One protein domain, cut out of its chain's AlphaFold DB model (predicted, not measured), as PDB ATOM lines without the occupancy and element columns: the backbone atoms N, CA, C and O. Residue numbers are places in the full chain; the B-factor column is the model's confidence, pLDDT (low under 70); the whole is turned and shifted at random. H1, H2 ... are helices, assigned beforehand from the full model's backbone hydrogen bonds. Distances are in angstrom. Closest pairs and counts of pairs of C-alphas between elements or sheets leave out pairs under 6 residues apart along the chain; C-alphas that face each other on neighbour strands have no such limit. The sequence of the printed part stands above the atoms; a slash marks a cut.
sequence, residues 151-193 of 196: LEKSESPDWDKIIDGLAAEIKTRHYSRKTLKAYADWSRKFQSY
ATOM      1  N   LEU A 151     -48.811 145.255 120.541       49.88
ATOM      2  CA  LEU A 151     -49.997 145.653 119.762       49.88
ATOM      3  C   LEU A 151     -49.798 146.993 119.030       49.88
ATOM      4  O   LEU A 151     -50.719 147.471 118.372       49.88
ATOM      5  N   GLU A 152     -48.623 147.614 119.164       52.12
ATOM      6  CA  GLU A 152     -48.265 148.811 118.405       52.12
ATOM      7  C   GLU A 152     -48.178 148.402 116.933       52.12
ATOM      8  O   GLU A 152     -47.284 147.652 116.534       52.12
ATOM      9  N   LYS A 153     -49.203 148.776 116.163       53.09
ATOM     10  CA  LYS A 153     -49.307 148.465 114.738       53.09
ATOM     11  C   LYS A 153     -48.037 148.947 114.057       53.09
ATOM     12  O   LYS A 153     -47.683 150.120 114.177       53.09
ATOM     13  N   SER A 154     -47.321 148.026 113.430       54.91
ATOM     14  CA  SER A 154     -46.180 148.405 112.605       54.91
ATOM     15  C   SER A 154     -46.705 149.084 111.340       54.91
ATOM     16  O   SER A 154     -47.825 148.820 110.915       54.91
ATOM     17  N   GLU A 155     -45.873 149.858 110.645       57.41
ATOM     18  CA  GLU A 155     -46.181 150.369 109.294       57.41
ATOM     19  C   GLU A 155     -46.314 149.258 108.224       57.41
ATOM     20  O   GLU A 155     -46.390 149.546 107.034       57.41
ATOM     21  N   SER A 156     -46.357 147.980 108.627       66.12
ATOM     22  CA  SER A 156     -46.540 146.834 107.739       66.12
ATOM     23  C   SER A 156     -47.867 146.120 108.047       66.12
ATOM     24  O   SER A 156     -47.955 145.365 109.022       66.12
ATOM     25  N   PRO A 157     -48.903 146.328 107.212       73.19
ATOM     26  CA  PRO A 157     -50.230 145.740 107.399       73.19
ATOM     27  C   PRO A 157     -50.266 144.205 107.331       73.19
ATOM     28  O   PRO A 157     -51.210 143.594 107.833       73.19
ATOM     29  N   ASP A 158     -49.278 143.572 106.695       75.00
ATOM     30  CA  ASP A 158     -49.244 142.115 106.518       75.00
ATOM     31  C   ASP A 158     -48.835 141.387 107.804       75.00
ATOM     32  O   ASP A 158     -49.434 140.370 108.162       75.00
ATOM     33  N   TRP A 159     -47.902 141.958 108.570       77.69
ATOM     34  CA  TRP A 159     -47.493 141.421 109.872       77.69
ATOM     35  C   TRP A 159     -48.585 141.568 110.932       77.69
ATOM     36  O   TRP A 159     -48.793 140.653 111.733       77.69
ATOM     37  N   ASP A 160     -49.337 142.669 110.896       75.75
ATOM     38  CA  ASP A 160     -50.463 142.887 111.807       75.75
ATOM     39  C   ASP A 160     -51.564 141.828 111.604       75.75
ATOM     40  O   ASP A 160     -52.068 141.266 112.578       75.75
ATOM     41  N   LYS A 161     -51.872 141.457 110.350       80.56
ATOM     42  CA  LYS A 161     -52.841 140.385 110.041       80.56
ATOM     43  C   LYS A 161     -52.406 139.024 110.584       80.56
ATOM     44  O   LYS A 161     -53.234 138.276 111.107       80.56
ATOM     45  N   ILE A 162     -51.119 138.690 110.468       82.75
ATOM     46  CA  ILE A 162     -50.570 137.422 110.971       82.75
ATOM     47  C   ILE A 162     -50.666 137.374 112.502       82.75
ATOM     48  O   ILE A 162     -51.084 136.361 113.069       82.75
ATOM     49  N   ILE A 163     -50.322 138.475 113.176       82.62
ATOM     50  CA  ILE A 163     -50.405 138.587 114.637       82.62
ATOM     51  C   ILE A 163     -51.864 138.499 115.111       82.62
ATOM     52  O   ILE A 163     -52.138 137.825 116.108       82.62
ATOM     53  N   ASP A 164     -52.809 139.104 114.388       80.38
ATOM     54  CA  ASP A 164     -54.239 139.019 114.699       80.38
ATOM     55  C   ASP A 164     -54.799 137.599 114.516       80.38
ATOM     56  O   ASP A 164     -55.524 137.104 115.388       80.38
ATOM     57  N   GLY A 165     -54.415 136.901 113.443       83.44
ATOM     58  CA  GLY A 165     -54.787 135.500 113.221       83.44
ATOM     59  C   GLY A 165     -54.257 134.580 114.324       83.44
ATOM     60  O   GLY A 165     -54.998 133.781 114.902       83.44
ATOM     61  N   LEU A 166     -52.994 134.767 114.706       84.50
ATOM     62  CA  LEU A 166     -52.381 134.068 115.830       84.50
ATOM     63  C   LEU A 166     -53.104 134.369 117.157       84.50
ATOM     64  O   LEU A 166     -53.320 133.472 117.975       84.50
ATOM     65  N   ALA A 167     -53.507 135.621 117.384       79.31
ATOM     66  CA  ALA A 167     -54.254 136.010 118.574       79.31
ATOM     67  C   ALA A 167     -55.630 135.343 118.648       79.31
ATOM     68  O   ALA A 167     -56.049 134.944 119.740       79.31
ATOM     69  N   ALA A 168     -56.330 135.217 117.519       79.94
ATOM     70  CA  ALA A 168     -57.594 134.498 117.439       79.94
ATOM     71  C   ALA A 168     -57.405 133.005 117.749       79.94
ATOM     72  O   ALA A 168     -58.095 132.475 118.617       79.94
ATOM     73  N   GLU A 169     -56.408 132.359 117.145       86.81
ATOM     74  CA  GLU A 169     -56.123 130.933 117.349       86.81
ATOM     75  C   GLU A 169     -55.775 130.608 118.814       86.81
ATOM     76  O   GLU A 169     -56.309 129.671 119.414       86.81
ATOM     77  N   ILE A 170     -54.922 131.427 119.443       81.50
ATOM     78  CA  ILE A 170     -54.523 131.258 120.850       81.50
ATOM     79  C   ILE A 170     -55.718 131.453 121.797       81.50
ATOM     80  O   ILE A 170     -55.821 130.742 122.802       81.50
ATOM     81  N   LYS A 171     -56.635 132.380 121.479       79.00
ATOM     82  CA  LYS A 171     -57.884 132.570 122.236       79.00
ATOM     83  C   LYS A 171     -58.803 131.356 122.104       79.00
ATOM     84  O   LYS A 171     -59.282 130.870 123.125       79.00
ATOM     85  N   THR A 172     -59.001 130.842 120.891       85.06
ATOM     86  CA  THR A 172     -59.857 129.672 120.624       85.06
ATOM     87  C   THR A 172     -59.369 128.435 121.378       85.06
ATOM     88  O   THR A 172     -60.157 127.692 121.963       85.06
ATOM     89  N   ARG A 173     -58.049 128.248 121.465       82.44
ATOM     90  CA  ARG A 173     -57.435 127.117 122.176       82.44
ATOM     91  C   ARG A 173     -57.260 127.329 123.683       82.44
ATOM     92  O   ARG A 173     -56.630 126.503 124.339       82.44
ATOM     93  N   HIS A 174     -57.818 128.407 124.242       80.50
ATOM     94  CA  HIS A 174     -57.767 128.730 125.675       80.50
ATOM     95  C   HIS A 174     -56.345 128.787 126.256       80.50
ATOM     96  O   HIS A 174     -56.124 128.576 127.451       80.50
ATOM     97  N   TYR A 175     -55.360 129.099 125.420       80.56
ATOM     98  CA  TYR A 175     -53.998 129.272 125.888       80.56
ATOM     99  C   TYR A 175     -53.857 130.583 126.668       80.56
ATOM    100  O   TYR A 175     -54.612 131.546 126.509       80.56
ATOM    101  N   SER A 176     -52.857 130.629 127.548       74.56
ATOM    102  CA  SER A 176     -52.584 131.828 128.335       74.56
ATOM    103  C   SER A 176     -52.239 133.009 127.428       74.56
ATOM    104  O   SER A 176     -51.503 132.870 126.454       74.56
ATOM    105  N   ARG A 177     -52.649 134.223 127.809       69.38
ATOM    106  CA  ARG A 177     -52.216 135.450 127.117       69.38
ATOM    107  C   ARG A 177     -50.695 135.674 127.158       69.38
ATOM    108  O   ARG A 177     -50.179 136.447 126.358       69.38
ATOM    109  N   LYS A 178     -49.965 134.972 128.039       75.12
ATOM    110  CA  LYS A 178     -48.490 134.921 128.023       75.12
ATOM    111  C   LYS A 178     -47.940 134.231 126.778       75.12
ATOM    112  O   LYS A 178     -46.900 134.638 126.276       75.12
ATOM    113  N   THR A 179     -48.655 133.228 126.277       80.56
ATOM    114  CA  THR A 179     -48.329 132.536 125.031       80.56
ATOM    115  C   THR A 179     -48.444 133.507 123.861       80.56
ATOM    116  O   THR A 179     -47.487 133.660 123.115       80.56
ATOM    117  N   LEU A 180     -49.551 134.259 123.778       78.56
ATOM    118  CA  LEU A 180     -49.720 135.310 122.765       78.56
ATOM    119  C   LEU A 180     -48.591 136.344 122.816       78.56
ATOM    120  O   LEU A 180     -48.042 136.692 121.780       78.56
ATOM    121  N   LYS A 181     -48.220 136.796 124.019       77.12
ATOM    122  CA  LYS A 181     -47.124 137.752 124.198       77.12
ATOM    123  C   LYS A 181     -45.803 137.207 123.655       77.12
ATOM    124  O   LYS A 181     -45.161 137.883 122.865       77.12
ATOM    125  N   ALA A 182     -45.420 135.995 124.061       80.50
ATOM    126  CA  ALA A 182     -44.169 135.392 123.618       80.50
ATOM    127  C   ALA A 182     -44.113 135.301 122.090       80.50
ATOM    128  O   ALA A 182     -43.142 135.748 121.491       80.50
ATOM    129  N   TYR A 183     -45.168 134.785 121.455       80.75
ATOM    130  CA  TYR A 183     -45.191 134.669 120.000       80.75
ATOM    131  C   TYR A 183     -45.236 136.029 119.291       80.75
ATOM    132  O   TYR A 183     -44.521 136.200 118.313       80.75
ATOM    133  N   ALA A 184     -45.982 137.016 119.796       81.50
ATOM    134  CA  ALA A 184     -45.990 138.364 119.224       81.50
ATOM    135  C   ALA A 184     -44.613 139.051 119.326       81.50
ATOM    136  O   ALA A 184     -44.180 139.703 118.377       81.50
ATOM    137  N   ASP A 185     -43.902 138.869 120.445       76.88
ATOM    138  CA  ASP A 185     -42.542 139.387 120.635       76.88
ATOM    139  C   ASP A 185     -41.550 138.716 119.661       76.88
ATOM    140  O   ASP A 185     -40.712 139.393 119.061       76.88
ATOM    141  N   TRP A 186     -41.666 137.398 119.447       80.38
ATOM    142  CA  TRP A 186     -40.856 136.670 118.461       80.38
ATOM    143  C   TRP A 186     -41.155 137.097 117.021       80.38
ATOM    144  O   TRP A 186     -40.210 137.328 116.270       80.38
ATOM    145  N   SER A 187     -42.427 137.269 116.647       78.88
ATOM    146  CA  SER A 187     -42.815 137.734 115.307       78.88
ATOM    147  C   SER A 187     -42.242 139.117 114.992       78.88
ATOM    148  O   SER A 187     -41.756 139.344 113.890       78.88
ATOM    149  N   ARG A 188     -42.200 140.028 115.973       76.25
ATOM    150  CA  ARG A 188     -41.592 141.363 115.804       76.25
ATOM    151  C   ARG A 188     -40.075 141.317 115.700       76.25
ATOM    152  O   ARG A 188     -39.476 142.043 114.908       76.25
ATOM    153  N   LYS A 189     -39.441 140.442 116.479       79.44
ATOM    154  CA  LYS A 189     -38.003 140.204 116.355       79.44
ATOM    155  C   LYS A 189     -37.664 139.638 114.975       79.44
ATOM    156  O   LYS A 189     -36.652 140.025 114.410       79.44
ATOM    157  N   PHE A 190     -38.522 138.776 114.429       79.06
ATOM    158  CA  PHE A 190     -38.378 138.214 113.089       79.06
ATOM    159  C   PHE A 190     -38.567 139.267 111.987       79.06
ATOM    160  O   PHE A 190     -37.736 139.347 111.092       79.06
ATOM    161  N   GLN A 191     -39.555 140.159 112.120       73.62
ATOM    162  CA  GLN A 191     -39.739 141.307 111.221       73.62
ATOM    163  C   GLN A 191     -38.482 142.193 111.131       73.62
ATOM    164  O   GLN A 191     -38.161 142.711 110.069       73.62
ATOM    165  N   SER A 192     -37.741 142.347 112.233       69.50
ATOM    166  CA  SER A 192     -36.507 143.150 112.258       69.50
ATOM    167  C   SER A 192     -35.347 142.516 111.477       69.50
ATOM    168  O   SER A 192     -34.388 143.213 111.163       69.50
ATOM    169  N   TYR A 193     -35.408 141.209 111.192       74.81
ATOM    170  CA  TYR A 193     -34.396 140.492 110.409       74.81
ATOM    171  C   TYR A 193     -34.733 140.400 108.916       74.81
ATOM    172  O   TYR A 193     -33.845 140.089 108.134       74.81
TER     173      TYR A 193
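Overview. This is residues 151 to 193 of the 196 residues of an uncharacterized protein of Deltaproteobacteria bacterium (UniProt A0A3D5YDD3). Two helices of similar length, H2 and H1, lie side by side as a helical hairpin joined by a tight turn, and residues 151 to 156 form a tail before H1 that folds back from its first residue. The printed part has 43 residues with two named helices, in the order H1, H2, and no named strand; the class is all helix. It is compact, with a radius of gyration of the C-alphas of 10.3 A, and elongated, spanning 29 by 16 by 14 A.

Along the chain. H2, the longest helix, covers residues 177 to 193 and is 24.9 A long, ending at C-alpha 193 (-34.396, 140.492, 110.409). H1, residues 157 to 172, is 22.9 A long and begins at C-alpha 157 (-50.230, 145.740, 107.399).

Arrangement. H2 and H1 touch, and their closest C-alphas, those of Leu 180 and Ala 167, are 6.2 A apart. They run opposite ways at a shallow tilt of 22 degrees. Every O i to N i+4 pair is within hydrogen-bond range in H1, and 12 of 13 in H2.

Size, cuts and confidence. The C-alphas farthest apart, of His 174 and Tyr 193, are 30.3 A apart. The printed part has no cut. The link from H1 to H2 is tight. Residues 151 to 156, 177 and 192 have pLDDT under 70.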